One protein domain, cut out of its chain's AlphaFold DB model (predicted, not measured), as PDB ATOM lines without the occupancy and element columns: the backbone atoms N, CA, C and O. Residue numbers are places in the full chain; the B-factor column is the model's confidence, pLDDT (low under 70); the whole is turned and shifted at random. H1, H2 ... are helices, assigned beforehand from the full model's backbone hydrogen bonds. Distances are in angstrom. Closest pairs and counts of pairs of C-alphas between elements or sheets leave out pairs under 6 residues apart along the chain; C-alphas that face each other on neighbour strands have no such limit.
ATOM      1  N   LYS A 181      17.498 -36.268 -44.588       93.62
ATOM      2  CA  LYS A 181      18.098 -37.516 -45.095       93.62
ATOM      3  C   LYS A 181      19.052 -37.290 -46.270       93.62
ATOM      4  O   LYS A 181      19.806 -38.197 -46.591       93.62
ATOM      5  N   ASP A 182      18.986 -36.121 -46.901       94.38
ATOM      6  CA  ASP A 182      19.668 -35.796 -48.154       94.38
ATOM      7  C   ASP A 182      20.047 -34.307 -48.146       94.38
ATOM      8  O   ASP A 182      19.237 -33.460 -47.741       94.38
ATOM      9  N   THR A 183      21.269 -33.988 -48.578       95.62
ATOM     10  CA  THR A 183      21.760 -32.612 -48.662       95.62
ATOM     11  C   THR A 183      21.021 -31.824 -49.730       95.62
ATOM     12  O   THR A 183      20.802 -30.643 -49.531       95.62
ATOM     13  N   LYS A 184      20.487 -32.436 -50.790       95.56
ATOM     14  CA  LYS A 184      19.640 -31.752 -51.783       95.56
ATOM     15  C   LYS A 184      18.391 -31.145 -51.160       95.56
ATOM     16  O   LYS A 184      18.009 -30.036 -51.523       95.56
ATOM     17  N   VAL A 185      17.768 -31.836 -50.203       94.12
ATOM     18  CA  VAL A 185      16.595 -31.308 -49.484       94.12
ATOM     19  C   VAL A 185      17.013 -30.173 -48.552       94.12
ATOM     20  O   VAL A 185      16.345 -29.142 -48.516       94.12
ATOM     21  N   LEU A 186      18.142 -30.329 -47.855       93.75
ATOM     22  CA  LEU A 186      18.722 -29.273 -47.025       93.75
ATOM     23  C   LEU A 186      19.051 -28.024 -47.862       93.75
ATOM     24  O   LEU A 186      18.589 -26.931 -47.549       93.75
ATOM     25  N   ARG A 187      19.781 -28.176 -48.968       94.38
ATOM     26  CA  ARG A 187      20.104 -27.099 -49.908       94.38
ATOM     27  C   ARG A 187      18.840 -26.458 -50.469       94.38
ATOM     28  O   ARG A 187      18.767 -25.240 -50.531       94.38
ATOM     29  N   HIS A 188      17.814 -27.249 -50.791       94.12
ATOM     30  CA  HIS A 188      16.532 -26.720 -51.244       94.12
ATOM     31  C   HIS A 188      15.809 -25.898 -50.167       94.12
ATOM     32  O   HIS A 188      15.308 -24.825 -50.503       94.12
ATOM     33  N   LYS A 189      15.792 -26.332 -48.891       90.62
ATOM     34  CA  LYS A 189      15.312 -25.506 -47.759       90.62
ATOM     35  C   LYS A 189      16.018 -24.156 -47.801       90.62
ATOM     36  O   LYS A 189      15.367 -23.137 -47.995       90.62
ATOM     37  N   PHE A 190      17.348 -24.164 -47.747       90.88
ATOM     38  CA  PHE A 190      18.138 -22.937 -47.734       90.88
ATOM     39  C   PHE A 190      18.105 -22.164 -49.051       90.88
ATOM     40  O   PHE A 190      18.443 -20.997 -49.054       90.88
ATOM     41  N   LEU A 191      17.653 -22.729 -50.167       91.50
ATOM     42  CA  LEU A 191      17.383 -21.952 -51.376       91.50
ATOM     43  C   LEU A 191      16.049 -21.194 -51.278       91.50
ATOM     44  O   LEU A 191      15.884 -20.152 -51.910       91.50
ATOM     45  N   THR A 192      15.081 -21.725 -50.527       88.25
ATOM     46  CA  THR A 192      13.668 -21.344 -50.661       88.25
ATOM     47  C   THR A 192      13.052 -20.688 -49.426       88.25
ATOM     48  O   THR A 192      12.299 -19.731 -49.592       88.25
ATOM     49  N   TYR A 193      13.327 -21.149 -48.202       78.38
ATOM     50  CA  TYR A 193      12.679 -20.636 -46.986       78.38
ATOM     51  C   TYR A 193      13.529 -20.823 -45.719       78.38
ATOM     52  O   TYR A 193      14.426 -21.657 -45.685       78.38
ATOM     53  N   GLY A 194      13.218 -20.056 -44.662       65.12
ATOM     54  CA  GLY A 194      13.836 -20.200 -43.335       65.12
ATOM     55  C   GLY A 194      15.347 -19.995 -43.369       65.12
ATOM     56  O   GLY A 194      16.077 -20.952 -43.158       65.12
ATOM     57  N   HIS A 195      15.780 -18.760 -43.659       76.50
ATOM     58  CA  HIS A 195      17.179 -18.350 -43.899       76.50
ATOM     59  C   HIS A 195      17.680 -18.593 -45.330       76.50
ATOM     60  O   HIS A 195      18.790 -19.071 -45.553       76.50
ATOM     61  N   SER A 196      16.859 -18.226 -46.319       82.56
ATOM     62  CA  SER A 196      17.184 -18.448 -47.727       82.56
ATOM     63  C   SER A 196      18.481 -17.746 -48.164       82.56
ATOM     64  O   SER A 196      18.588 -16.521 -48.071       82.56
ATOM     65  N   ASP A 197      19.407 -18.504 -48.736       85.19
ATOM     66  CA  ASP A 197      20.570 -18.062 -49.484       85.19
ATOM     67  C   ASP A 197      20.381 -18.430 -50.963       85.19
ATOM     68  O   ASP A 197      20.251 -19.596 -51.339       85.19
ATOM     69  N   ARG A 198      20.385 -17.421 -51.839       91.06
ATOM     70  CA  ARG A 198      20.205 -17.620 -53.287       91.06
ATOM     71  C   ARG A 198      21.311 -18.473 -53.920       91.06
ATOM     72  O   ARG A 198      21.110 -18.984 -55.016       91.06
ATOM     73  N   HIS A 199      22.454 -18.607 -53.246       92.00
ATOM     74  CA  HIS A 199      23.590 -19.415 -53.677       92.00
ATOM     75  C   HIS A 199      23.666 -20.765 -52.953       92.00
ATOM     76  O   HIS A 199      24.648 -21.484 -53.113       92.00
ATOM     77  N   ALA A 200      22.631 -21.162 -52.198       92.44
ATOM     78  CA  ALA A 200      22.587 -22.441 -51.482       92.44
ATOM     79  C   ALA A 200      22.792 -23.670 -52.391       92.44
ATOM     80  O   ALA A 200      23.145 -24.742 -51.926       92.44
ATOM     81  N   MET A 201      22.605 -23.564 -53.705       95.00
ATOM     82  CA  MET A 201      22.883 -24.678 -54.624       95.00
ATOM     83  C   MET A 201      24.306 -24.668 -55.198       95.00
ATOM     84  O   MET A 201      24.637 -25.544 -55.983       95.00
ATOM     85  N   GLU A 202      25.124 -23.671 -54.864       94.94
ATOM     86  CA  GLU A 202      26.393 -23.385 -55.549       94.94
ATOM     87  C   GLU A 202      27.591 -23.351 -54.594       94.94
ATOM     88  O   GLU A 202      28.725 -23.539 -55.025       94.94
ATOM     89  N   ILE A 203      27.357 -23.092 -53.305       93.62
ATOM     90  CA  ILE A 203      28.420 -22.925 -52.305       93.62
ATOM     91  C   ILE A 203      28.520 -24.136 -51.365       93.62
ATOM     92  O   ILE A 203      27.521 -24.833 -51.159       93.62
ATOM     93  N   PRO A 204      29.686 -24.372 -50.737       93.88
ATOM     94  CA  PRO A 204      29.821 -25.349 -49.658       93.88
ATOM     95  C   PRO A 204      28.791 -25.139 -48.546       93.88
ATOM     96  O   PRO A 204      28.551 -23.994 -48.147       93.88
ATOM     97  N   LEU A 205      28.257 -26.224 -47.969       93.12
ATOM     98  CA  LEU A 205      27.377 -26.154 -46.790       93.12
ATOM     99  C   LEU A 205      28.026 -25.385 -45.626       93.12
ATOM    100  O   LEU A 205      27.366 -24.616 -44.929       93.12
ATOM    101  N   SER A 206      29.341 -25.526 -45.454       89.56
ATOM    102  CA  SER A 206      30.120 -24.809 -44.438       89.56
ATOM    103  C   SER A 206      30.130 -23.286 -44.617       89.56
ATOM    104  O   SER A 206      30.442 -22.562 -43.677       89.56
ATOM    105  N   ASN A 207      29.812 -22.787 -45.816       88.75
ATOM    106  CA  ASN A 207      29.821 -21.363 -46.151       88.75
ATOM    107  C   ASN A 207      28.424 -20.722 -46.103       88.75
ATOM    108  O   ASN A 207      28.237 -19.594 -46.558       88.75
ATOM    109  N   TYR A 208      27.423 -21.438 -45.594       87.38
ATOM    110  CA  TYR A 208      26.079 -20.891 -45.477       87.38
ATOM    111  C   TYR A 208      26.034 -19.756 -44.460       87.38
ATOM    112  O   TYR A 208      26.604 -19.835 -43.371       87.38
ATOM    113  N   THR A 209      25.284 -18.712 -44.810       68.56
ATOM    114  CA  THR A 209      25.206 -17.466 -44.037       68.56
ATOM    115  C   THR A 209      24.583 -17.642 -42.642       68.56
ATOM    116  O   THR A 209      24.795 -16.795 -41.777       68.56
ATOM    117  N   ASP A 210      23.826 -18.716 -42.404       70.62
ATOM    118  CA  ASP A 210      23.012 -18.912 -41.195       70.62
ATOM    119  C   ASP A 210      23.765 -19.532 -40.000       70.62
ATOM    120  O   ASP A 210      23.235 -19.602 -38.902       70.62
ATOM    121  N   GLY A 211      25.020 -19.965 -40.162       76.06
ATOM    122  CA  GLY A 211      25.831 -20.529 -39.068       76.06
ATOM    123  C   GLY A 211      25.399 -21.916 -38.572       76.06
ATOM    124  O   GLY A 211      26.253 -22.728 -38.229       76.06
ATOM    125  N   ASP A 212      24.112 -22.237 -38.630       81.38
ATOM    126  CA  ASP A 212      23.534 -23.507 -38.194       81.38
ATOM    127  C   ASP A 212      23.980 -24.692 -39.058       81.38
ATOM    128  O   ASP A 212      24.504 -25.689 -38.566       81.38
ATOM    129  N   VAL A 213      23.890 -24.564 -40.384       89.81
ATOM    130  CA  VAL A 213      24.407 -25.601 -41.297       89.81
ATOM    131  C   VAL A 213      25.910 -25.777 -41.120       89.81
ATOM    132  O   VAL A 213      26.423 -26.896 -41.140       89.81
ATOM    133  N   ASN A 214      26.620 -24.677 -40.892       87.50
ATOM    134  CA  ASN A 214      28.038 -24.740 -40.612       87.50
ATOM    135  C   ASN A 214      28.324 -25.496 -39.298       87.50
ATOM    136  O   ASN A 214      29.258 -26.296 -39.204       87.50
ATOM    137  N   MET A 215      27.475 -25.304 -38.289       84.88
ATOM    138  CA  MET A 215      27.546 -26.040 -37.037       84.88
ATOM    139  C   MET A 215      27.340 -27.551 -37.255       84.88
ATOM    140  O   MET A 215      28.122 -28.373 -36.771       84.88
ATOM    141  N   MET A 216      26.359 -27.942 -38.066       90.81
ATOM    142  CA  MET A 216      26.189 -29.342 -38.464       90.81
ATOM    143  C   MET A 216      27.469 -29.917 -39.102       90.81
ATOM    144  O   MET A 216      27.917 -30.998 -38.710       90.81
ATOM    145  N   VAL A 217      28.083 -29.181 -40.040       92.25
ATOM    146  CA  VAL A 217      29.303 -29.604 -40.754       92.25
ATOM    147  C   VAL A 217      30.469 -29.823 -39.793       92.25
ATOM    148  O   VAL A 217      31.063 -30.902 -39.745       92.25
ATOM    149  N   ARG A 218      30.775 -28.815 -38.979       87.62
ATOM    150  CA  ARG A 218      31.873 -28.855 -38.003       87.62
ATOM    151  C   ARG A 218      31.690 -29.960 -36.968       87.62
ATOM    152  O   ARG A 218      32.666 -30.627 -36.629       87.62
ATOM    153  N   CYS A 219      30.467 -30.165 -36.475       87.62
ATOM    154  CA  CYS A 219      30.179 -31.245 -35.537       87.62
ATOM    155  C   CYS A 219      30.441 -32.619 -36.162       87.62
ATOM    156  O   CYS A 219      31.146 -33.437 -35.573       87.62
ATOM    157  N   ALA A 220      29.911 -32.871 -37.362       90.62
ATOM    158  CA  ALA A 220      30.092 -34.147 -38.048       90.62
ATOM    159  C   ALA A 220      31.560 -34.429 -38.393       90.62
ATOM    160  O   ALA A 220      32.009 -35.572 -38.293       90.62
ATOM    161  N   ARG A 221      32.324 -33.385 -38.731       89.38
ATOM    162  CA  ARG A 221      33.772 -33.472 -38.958       89.38
ATOM    163  C   ARG A 221      34.603 -33.544 -37.672       89.38
ATOM    164  O   ARG A 221      35.804 -33.766 -37.746       89.38
ATOM    165  N   GLY A 222      34.000 -33.350 -36.498       85.94
ATOM    166  CA  GLY A 222      34.720 -33.348 -35.224       85.94
ATOM    167  C   GLY A 222      35.673 -32.159 -35.043       85.94
ATOM    168  O   GLY A 222      36.638 -32.270 -34.297       85.94
ATOM    169  N   LEU A 223      35.413 -31.024 -35.703       82.81
ATOM    170  CA  LEU A 223      36.314 -29.860 -35.711       82.81
ATOM    171  C   LEU A 223      36.201 -28.972 -34.457       82.81
ATOM    172  O   LEU A 223      37.050 -28.116 -34.219       82.81
ATOM    173  N   GLY A 224      35.144 -29.143 -33.658       74.25
ATOM    174  CA  GLY A 224      34.911 -28.360 -32.441       74.25
ATOM    175  C   GLY A 224      34.767 -26.847 -32.681       74.25
ATOM    176  O   GLY A 224      34.486 -26.383 -33.792       74.25
ATOM    177  N   ASN A 225      34.926 -26.056 -31.608       69.19
ATOM    178  CA  ASN A 225      34.768 -24.591 -31.643       69.19
ATOM    179  C   ASN A 225      35.998 -23.848 -32.201       69.19
ATOM    180  O   ASN A 225      35.857 -22.735 -32.697       69.19
ATOM    181  N   GLN A 226      37.185 -24.455 -32.145       64.69
ATOM    182  CA  GLN A 226      38.450 -23.822 -32.528       64.69
ATOM    183  C   GLN A 226      38.863 -24.268 -33.933       64.69
ATOM    184  O   GLN A 226      39.601 -25.234 -34.097       64.69
ATOM    185  N   ILE A 227      38.355 -23.574 -34.950       65.06
ATOM    186  CA  ILE A 227      38.587 -23.908 -36.362       65.06
ATOM    187  C   ILE A 227      39.617 -22.980 -37.011       65.06
ATOM    188  O   ILE A 227      39.643 -21.778 -36.745       65.06
ATOM    189  N   LYS A 228      40.429 -23.539 -37.914       63.28
ATOM    190  CA  LYS A 228      41.188 -22.779 -38.915       63.28
ATOM    191  C   LYS A 228      40.383 -22.770 -40.212       63.28
ATOM    192  O   LYS A 228      39.876 -23.809 -40.628       63.28
ATOM    193  N   VAL A 229      40.217 -21.594 -40.808       63.72
ATOM    194  CA  VAL A 229      39.435 -21.399 -42.037       63.72
ATOM    195  C   VAL A 229      40.388 -20.971 -43.147       63.72
ATOM    196  O   VAL A 229      41.211 -20.081 -42.920       63.72
ATOM    197  N   GLN A 230      40.249 -21.561 -44.337       55.84
ATOM    198  CA  GLN A 230      40.970 -21.141 -45.542       55.84
ATOM    199  C   GLN A 230      40.427 -19.764 -45.978       55.84
ATOM    200  O   GLN A 230      39.398 -19.679 -46.633       55.84
ATOM    201  N   GLU A 231      41.035 -18.682 -45.483       52.72
ATOM    202  CA  GLU A 231      40.778 -17.253 -45.766       52.72
ATOM    203  C   GLU A 231      39.467 -16.869 -46.505       52.72
ATOM    204  O   GLU A 231      39.408 -16.890 -47.734       52.72
ATOM    205  N   LYS A 232      38.455 -16.409 -45.736       46.19
ATOM    206  CA  LYS A 232      37.402 -15.394 -46.057       46.19
ATOM    207  C   LYS A 232      36.154 -15.483 -45.160       46.19
ATOM    208  O   LYS A 232      35.303 -14.600 -45.237       46.19
ATOM    209  N   GLY A 233      36.032 -16.506 -44.316       51.22
ATOM    210  CA  GLY A 233      34.971 -16.601 -43.307       51.22
ATOM    211  C   GLY A 233      35.414 -16.015 -41.968       51.22
ATOM    212  O   GLY A 233      36.563 -16.205 -41.582       51.22
ATOM    213  N   ASP A 234      34.517 -15.321 -41.263       50.56
ATOM    214  CA  ASP A 234      34.714 -14.971 -39.851       50.56
ATOM    215  C   ASP A 234      34.597 -16.257 -39.005       50.56
ATOM    216  O   ASP A 234      33.484 -16.772 -38.847       50.56
ATOM    217  N   PRO A 235      35.710 -16.812 -38.479       48.25
ATOM    218  CA  PRO A 235      35.698 -18.069 -37.726       48.25
ATOM    219  C   PRO A 235      34.965 -17.936 -36.385       48.25
ATOM    220  O   PRO A 235      34.541 -18.941 -35.817       48.25
ATOM    221  N   ASN A 236      34.813 -16.700 -35.895       46.78
ATOM    222  CA  ASN A 236      34.264 -16.371 -34.583       46.78
ATOM    223  C   ASN A 236      32.783 -15.991 -34.637       46.78
ATOM    224  O   ASN A 236      32.189 -15.710 -33.600       46.78
ATOM    225  N   ARG A 237      32.154 -15.988 -35.819       50.38
ATOM    226  CA  ARG A 237      30.744 -15.593 -35.939       50.38
ATOM    227  C   ARG A 237      29.788 -16.568 -35.238       50.38
ATOM    228  O   ARG A 237      28.662 -16.184 -34.940       50.38
ATOM    229  N   TYR A 238      30.236 -17.801 -34.962       50.34
ATOM    230  CA  TYR A 238      29.408 -18.862 -34.387       50.34
ATOM    231  C   TYR A 238      30.207 -19.770 -33.417       50.34
ATOM    232  O   TYR A 238      30.656 -20.860 -33.792       50.34
ATOM    233  N   GLU A 239      30.400 -19.334 -32.165       51.38
ATOM    234  CA  GLU A 239      30.873 -20.175 -31.046       51.38
ATOM    235  C   GLU A 239      29.690 -20.972 -30.458       51.38
ATOM    236  O   GLU A 239      28.888 -20.393 -29.735       51.38
ATOM    237  N   TYR A 240      29.531 -22.275 -30.748       57.78
ATOM    238  CA  TYR A 240      28.279 -22.981 -30.381       57.78
ATOM    239  C   TYR A 240      28.379 -24.400 -29.808       57.78
ATOM    240  O   TYR A 240      27.333 -24.984 -29.527       57.78
ATOM    241  N   TYR A 241      29.559 -24.969 -29.549       58.50
ATOM    242  CA  TYR A 241      29.621 -26.290 -28.888       58.50
ATOM    243  C   TYR A 241      29.801 -26.190 -27.370       58.50
ATOM    244  O   TYR A 241      30.716 -25.517 -26.892       58.50
ATOM    245  N   GLU A 242      28.996 -26.936 -26.609       52.06
ATOM    246  CA  GLU A 242      29.574 -27.696 -25.499       52.06
ATOM    247  C   GLU A 242      30.355 -28.848 -26.141       52.06
ATOM    248  O   GLU A 242      29.846 -29.538 -27.021       52.06
ATOM    249  N   ASP A 243      31.633 -28.952 -25.782       44.50
ATOM    250  CA  ASP A 243      32.619 -29.825 -26.408       44.50
ATOM    251  C   ASP A 243      32.119 -31.266 -26.608       44.50
ATOM    252  O   ASP A 243      31.398 -31.839 -25.789       44.50
ATOM    253  N   ASN A 244      32.606 -31.847 -27.700       43.75
ATOM    254  CA  ASN A 244      32.512 -33.222 -28.164       43.75
ATOM    255  C   ASN A 244      33.247 -34.189 -27.216       43.75
ATOM    256  O   ASN A 244      33.914 -35.131 -27.654       43.75
ATOM    257  N   HIS A 245      33.121 -34.011 -25.900       41.12
ATOM    258  CA  HIS A 245      33.351 -35.109 -24.983       41.12
ATOM    259  C   HIS A 245      32.264 -36.140 -25.259       41.12
ATOM    260  O   HIS A 245      31.204 -36.143 -24.632       41.12
ATOM    261  N   LEU A 246      32.550 -36.981 -26.266       40.47
ATOM    262  CA  LEU A 246      32.044 -38.327 -26.464       40.47
ATOM    263  C   LEU A 246      31.562 -38.794 -25.113       40.47
ATOM    264  O   LEU A 246      32.404 -38.987 -24.234       40.47
ATOM    265  N   MET A 247      30.233 -38.825 -24.952       39.50
ATOM    266  CA  MET A 247      29.582 -39.068 -23.672       39.50
ATOM    267  C   MET A 247      30.422 -40.075 -22.901       39.50
ATOM    268  O   MET A 247      30.531 -41.213 -23.380       39.50
ATOM    269  N   PRO A 248      31.088 -39.683 -21.797       39.53
ATOM    270  CA  PRO A 248      31.773 -40.664 -20.991       39.53
ATOM    271  C   PRO A 248      30.699 -41.690 -20.661       39.53
ATOM    272  O   PRO A 248      29.682 -41.335 -20.065       39.53
ATOM    273  N   GLN A 249      30.882 -42.938 -21.106       46.72
ATOM    274  CA  GLN A 249      29.916 -44.018 -20.867       46.72
ATOM    275  C   GLN A 249      29.596 -44.159 -19.367       46.72
ATOM    276  O   GLN A 249      28.554 -44.697 -19.005       46.72
ATOM    277  N   ASP A 250      30.456 -43.578 -18.525       39.28
ATOM    278  CA  ASP A 250      30.477 -43.707 -17.080       39.28
ATOM    279  C   ASP A 250      30.089 -42.431 -16.316       39.28
ATOM    280  O   ASP A 250      30.187 -42.407 -15.088       39.28
ATOM    281  N   LYS A 251      29.661 -41.350 -16.983       39.72
ATOM    282  CA  LYS A 251      29.137 -40.177 -16.270       39.72
ATOM    283  C   LYS A 251      27.815 -39.744 -16.867       39.72
ATOM    284  O   LYS A 251      27.763 -39.228 -17.979       39.72
ATOM    285  N   GLU A 252      26.764 -39.874 -16.061       41.47
ATOM    286  CA  GLU A 252      25.558 -39.048 -16.114       41.47
ATOM    287  C   GLU A 252      25.943 -37.566 -15.942       41.47
ATOM    288  O   GLU A 252      25.582 -36.907 -14.968       41.47
ATOM    289  N   GLN A 253      26.721 -37.006 -16.870       39.41
ATOM    290  CA  GLN A 253      26.749 -35.572 -17.067       39.41
ATOM    291  C   GLN A 253      25.395 -35.224 -17.670       39.41
ATOM    292  O   GLN A 253      25.178 -35.223 -18.880       39.41
ATOM    293  N   ILE A 254      24.456 -35.000 -16.756       39.81
ATOM    294  CA  ILE A 254      23.335 -34.095 -16.934       39.81
ATOM    295  C   ILE A 254      23.948 -32.875 -17.620       39.81
ATOM    296  O   ILE A 254      24.780 -32.188 -17.024       39.81
ATOM    297  N   PHE A 255      23.639 -32.683 -18.902       46.34
ATOM    298  CA  PHE A 255      23.999 -31.460 -19.616       46.34
ATOM    299  C   PHE A 255      23.619 -30.283 -18.726       46.34
ATOM    300  O   PHE A 255      22.618 -30.363 -18.007       46.34
ATOM    301  N   SER A 256      24.376 -29.190 -18.773       44.25
ATOM    302  CA  SER A 256      24.057 -27.990 -17.986       44.25
ATOM    303  C   SER A 256      22.605 -27.512 -18.200       44.25
ATOM    304  O   SER A 256      22.023 -26.884 -17.318       44.25
ATOM    305  N   LEU A 257      22.000 -27.906 -19.328       49.19
ATOM    306  CA  LEU A 257      20.618 -27.658 -19.746       49.19
ATOM    307  C   LEU A 257      19.549 -28.520 -19.029       49.19
ATOM    308  O   LEU A 257      18.360 -28.358 -19.289       49.19
ATOM    309  N   GLY A 258      19.928 -29.458 -18.150       49.88
ATOM    310  CA  GLY A 258      19.030 -30.123 -17.187       49.88
ATOM    311  C   GLY A 258      17.857 -30.950 -17.751       49.88
ATOM    312  O   GLY A 258      17.004 -31.379 -16.977       49.88
ATOM    313  N   GLY A 259      17.785 -31.174 -19.068       58.66
ATOM    314  CA  GLY A 259      16.621 -31.762 -19.739       58.66
ATOM    315  C   GLY A 259      16.729 -33.246 -20.107       58.66
ATOM    316  O   GLY A 259      17.793 -33.747 -20.475       58.66
ATOM    317  N   ASN A 260      15.592 -33.951 -20.068       67.38
ATOM    318  CA  ASN A 260      15.457 -35.302 -20.628       67.38
ATOM    319  C   ASN A 260      15.687 -35.248 -22.135       67.38
ATOM    320  O   ASN A 260      15.112 -34.391 -22.764       67.38
ATOM    321  N   ARG A 261      16.450 -36.161 -22.741       77.62
ATOM    322  CA  ARG A 261      16.592 -36.246 -24.210       77.62
ATOM    323  C   ARG A 261      15.440 -37.026 -24.854       77.62
ATOM    324  O   ARG A 261      14.804 -37.832 -24.163       77.62
ATOM    325  N   PRO A 262      15.222 -36.896 -26.178       85.50
ATOM    326  CA  PRO A 262      14.284 -37.759 -26.876       85.50
ATOM    327  C   PRO A 262      14.565 -39.243 -26.610       85.50
ATOM    328  O   PRO A 262      15.712 -39.688 -26.633       85.50
ATOM    329  N   ILE A 263      13.514 -40.037 -26.368       82.00
ATOM    330  CA  ILE A 263      13.662 -41.448 -25.967       82.00
ATOM    331  C   ILE A 263      14.454 -42.274 -26.988       82.00
ATOM    332  O   ILE A 263      15.218 -43.157 -26.608       82.00
ATOM    333  N   TYR A 264      14.331 -41.950 -28.273       83.81
ATOM    334  CA  TYR A 264      15.065 -42.612 -29.348       83.81
ATOM    335  C   TYR A 264      16.569 -42.299 -29.323       83.81
ATOM    336  O   TYR A 264      17.353 -43.117 -29.788       83.81
ATOM    337  N   PHE A 265      17.007 -41.203 -28.693       88.19
ATOM    338  CA  PHE A 265      18.435 -40.934 -28.469       88.19
ATOM    339  C   PHE A 265      19.039 -41.808 -27.364       88.19
ATOM    340  O   PHE A 265      20.258 -41.872 -27.241       88.19
ATOM    341  N   LYS A 266      18.217 -42.529 -26.587       84.31
ATOM    342  CA  LYS A 266      18.710 -43.589 -25.690       84.31
ATOM    343  C   LYS A 266      19.133 -44.845 -26.460       84.31
ATOM    344  O   LYS A 266      19.870 -45.666 -25.924       84.31
ATOM    345  N   ASN A 267      18.688 -45.001 -27.711       88.00
ATOM    346  CA  ASN A 267      19.156 -46.064 -28.593       88.00
ATOM    347  C   ASN A 267      20.476 -45.641 -29.259       88.00
ATOM    348  O   ASN A 267      20.491 -44.912 -30.250       88.00
ATOM    349  N   TRP A 268      21.590 -46.138 -28.727       88.38
ATOM    350  CA  TRP A 268      22.927 -45.832 -29.237       88.38
ATOM    351  C   TRP A 268      23.178 -46.289 -30.672       88.38
ATOM    352  O   TRP A 268      23.984 -45.666 -31.362       88.38
ATOM    353  N   THR A 269      22.500 -47.340 -31.132       93.12
ATOM    354  CA  THR A 269      22.582 -47.767 -32.531       93.12
ATOM    355  C   THR A 269      22.034 -46.671 -33.436       93.12
ATOM    356  O   THR A 269      22.753 -46.203 -34.313       93.12
ATOM    357  N   TYR A 270      20.835 -46.158 -33.138       93.94
ATOM    358  CA  TYR A 270      20.246 -45.039 -33.881       93.94
ATOM    359  C   TYR A 270      21.146 -43.797 -33.859       93.94
ATOM    360  O   TYR A 270      21.359 -43.174 -34.894       93.94
ATOM    361  N   VAL A 271      21.702 -43.445 -32.694       91.06
ATOM    362  CA  VAL A 271      22.591 -42.278 -32.561       91.06
ATOM    363  C   VAL A 271      23.816 -42.405 -33.467       91.06
ATOM    364  O   VAL A 271      24.133 -41.468 -34.199       91.06
ATOM    365  N   LYS A 272      24.480 -43.567 -33.450       91.56
ATOM    366  CA  LYS A 272      25.670 -43.831 -34.269       91.56
ATOM    367  C   LYS A 272      25.341 -43.862 -35.756       91.56
ATOM    368  O   LYS A 272      26.027 -43.209 -36.530       91.56
ATOM    369  N   GLU A 273      24.292 -44.580 -36.144       95.69
ATOM    370  CA  GLU A 273      23.871 -44.691 -37.544       95.69
ATOM    371  C   GLU A 273      23.444 -43.336 -38.109       95.69
ATOM    372  O   GLU A 273      23.859 -42.970 -39.205       95.69
ATOM    373  N   ARG A 274      22.679 -42.546 -37.345       95.19
ATOM    374  CA  ARG A 274      22.289 -41.198 -37.763       95.19
ATOM    375  C   ARG A 274      23.501 -40.285 -37.910       95.19
ATOM    376  O   ARG A 274      23.569 -39.548 -38.886       95.19
ATOM    377  N   HIS A 275      24.441 -40.322 -36.969       95.12
ATOM    378  CA  HIS A 275      25.635 -39.489 -37.068       95.12
ATOM    379  C   HIS A 275      26.521 -39.895 -38.248       95.12
ATOM    380  O   HIS A 275      26.915 -39.026 -39.016       95.12
ATOM    381  N   ALA A 276      26.755 -41.195 -38.445       96.25
ATOM    382  CA  ALA A 276      27.505 -41.710 -39.588       96.25
ATOM    383  C   ALA A 276      26.840 -41.335 -40.922       96.25
ATOM    384  O   ALA A 276      27.518 -40.946 -41.867       96.25
ATOM    385  N   HIS A 277      25.505 -41.378 -40.985       97.50
ATOM    386  CA  HIS A 277      24.747 -40.910 -42.147       97.50
ATOM    387  C   HIS A 277      24.990 -39.424 -42.429       97.50
ATOM    388  O   HIS A 277      25.240 -39.050 -43.569       97.50
ATOM    389  N   VAL A 278      24.960 -38.572 -41.399       96.50
ATOM    390  CA  VAL A 278      25.248 -37.134 -41.542       96.50
ATOM    391  C   VAL A 278      26.698 -36.894 -41.969       96.50
ATOM    392  O   VAL A 278      26.937 -36.054 -42.829       96.50
ATOM    393  N   GLN A 279      27.656 -37.652 -41.430       95.94
ATOM    394  CA  GLN A 279      29.054 -37.594 -41.864       95.94
ATOM    395  C   GLN A 279      29.187 -37.930 -43.349       95.94
ATOM    396  O   GLN A 279      29.801 -37.166 -44.085       95.94
ATOM    397  N   GLN A 280      28.563 -39.020 -43.802       97.88
ATOM    398  CA  GLN A 280      28.591 -39.399 -45.213       97.88
ATOM    399  C   GLN A 280      27.939 -38.334 -46.100       97.88
ATOM    400  O   GLN A 280      28.522 -37.945 -47.102       97.88
ATOM    401  N   MET A 281      26.775 -37.809 -45.698       97.44
ATOM    402  CA  MET A 281      26.102 -36.714 -46.404       97.44
ATOM    403  C   MET A 281      27.010 -35.496 -46.595       97.44
ATOM    404  O   MET A 281      26.994 -34.886 -47.657       97.44
ATOM    405  N   ILE A 282      27.773 -35.128 -45.564       96.38
ATOM    406  CA  ILE A 282      28.690 -33.987 -45.620       96.38
ATOM    407  C   ILE A 282      29.886 -34.298 -46.513       96.38
ATOM    408  O   ILE A 282      30.240 -33.458 -47.325       96.38
ATOM    409  N   LEU A 283      30.465 -35.497 -46.422       96.31
ATOM    410  CA  LEU A 283      31.576 -35.901 -47.291       96.31
ATOM    411  C   LEU A 283      31.175 -35.912 -48.771       96.31
ATOM    412  O   LEU A 283      31.926 -35.424 -49.613       96.31
ATOM    413  N   ASP A 284      29.991 -36.443 -49.084       97.19
ATOM    414  CA  ASP A 284      29.462 -36.471 -50.450       97.19
ATOM    415  C   ASP A 284      29.236 -35.048 -50.982       97.19
ATOM    416  O   ASP A 284      29.556 -34.746 -52.131       97.19
ATOM    417  N   ASP A 285      28.722 -34.159 -50.133       97.00
ATOM    418  CA  ASP A 285      28.491 -32.758 -50.469       97.00
ATOM    419  C   ASP A 285      29.796 -31.966 -50.645       97.00
ATOM    420  O   ASP A 285      29.945 -31.229 -51.618       97.00
ATOM    421  N   GLU A 286      30.777 -32.160 -49.761       96.00
ATOM    422  CA  GLU A 286      32.098 -31.529 -49.858       96.00
ATOM    423  C   GLU A 286      32.869 -32.019 -51.095       96.00
ATOM    424  O   GLU A 286      33.614 -31.248 -51.699       96.00
ATOM    425  N   ALA A 287      32.665 -33.269 -51.525       96.88
ATOM    426  CA  ALA A 287      33.243 -33.777 -52.768       96.88
ATOM    427  C   ALA A 287      32.679 -33.075 -54.020       96.88
ATOM    428  O   ALA A 287      33.383 -32.957 -55.024       96.88
ATOM    429  N   GLU A 288      31.426 -32.612 -53.973       97.19
ATOM    430  CA  GLU A 288      30.767 -31.925 -55.088       97.19
ATOM    431  C   GLU A 288      31.001 -30.405 -55.060       97.19
ATOM    432  O   GLU A 288      31.316 -29.808 -56.090       97.19
ATOM    433  N   TYR A 289      30.881 -29.778 -53.888       95.88
ATOM    434  CA  TYR A 289      30.861 -28.318 -53.738       95.88
ATOM    435  C   TYR A 289      32.109 -27.746 -53.054       95.88
ATOM    436  O   TYR A 289      32.271 -26.526 -53.005       95.88
ATOM    437  N   GLY A 290      33.002 -28.597 -52.549       94.69
ATOM    438  CA  GLY A 290      34.163 -28.203 -51.756       94.69
ATOM    439  C   GLY A 290      33.831 -27.932 -50.287       94.69
ATOM    440  O   GLY A 290      32.706 -28.109 -49.821       94.69
TER     441      GLY A 290
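AT A GLANCE: This is residues 181 to 290 of the 295 residues of the protein "Hypothetical protein" of Pseudo-nitzschia delicatissima (UniProt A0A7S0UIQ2). A long helix, H4, makes one long side of an elongated, loop-rich model, and the shorter helix H2 packs steeply across its residues 275 to 282, with H1 near the same half of H4. At the other end, residues 245 to 254 and residues 257 to 273, which take in the small helix H3 and the beginning of H4, stick out from this body, while the long loop of residues 221 to 262 first swings out on the side of H2 away from H4 and then runs on to H3. The printed part has 110 residues with four named helices, in the order H1, H2, H3, H4, and no named strand. The class is all helix, though under half of the residues, 45 of the 110, are in named elements. The whole is only just compact, close to loose, with a radius of gyration of the C-alphas of 15.5 A, and it spans 44 by 28 by 25 A.

HOW THE PARTS SIT: H1, residues 183 to 192, comes first and is apart from H2, residues 212 to 220, and from H3, residues 263 to 266. H1 only just touches H4, residues 268 to 289, with 3 pairs of C-alphas within 8 A. H4 touches H1 with residues 281 to 285 alone, and the closest C-alphas of the two, those of Thr 183 and Met 281, are 6.4 A apart. H1 and H4 run the same way at a steep tilt of 68 degrees, only just short of about perpendicular. H2 touches H4 with 5 pairs of C-alphas within 8 A; here H4 takes part with residues 275 to 282 alone. The closest C-alphas of H2 and H4 are those of Ala 220 and Gln 279, 5.2 A apart. H2 and H4 run opposite ways, also at a steep tilt of 68 degrees, only just short of about perpendicular. H3 is apart from H2, and it is close to H4 but not clearly touching: their closest C-alphas, those of Phe 265 and Val 271, are 6.0 A apart. In H1, H2 and H4 each O i to N i+4 pair is within hydrogen-bond range; H3, with 4 residues, is too short for such a pair, and its one O i to N i+3 pair is within range.

IN THESE COORDINATES: H1 begins at C-alpha 183, at (21.760, -32.612, -48.662), and measures 14.0 A from first to last C-alpha, residues 183 to 192. H2, residues 212 to 220, measures 12.5 A and begins at C-alpha 212, at (23.534, -23.507, -38.194). H3, residues 263 to 266, measures 5.5 A. H4, the longest helix with 22 residues, measures 31.1 A from C-alpha 268, at (22.927, -45.832, -29.237), to C-alpha 289, at (30.861, -28.318, -53.738).

THE WHOLE: The two C-alphas farthest apart, those of Arg 198 and Asp 250, are 45.8 A apart, and those of the first and last printed residues, Lys 181 and Gly 290, are 19.7 A apart. Without the stretches that stand free, the body has 83 residues, spans 34 by 29 by 26 A and has a radius of gyration of 12.7 A. The printed part has no cut. The links from H1 to H2, 19 residues, and from H2 to H3, 42 residues, are long, and the link from H3 to H4, 1 residue, is tight. The mean pLDDT of the printed part is 76.8; it is under 70 at 38 residues, namely residue 194, residue 209 and residues 225 to 260.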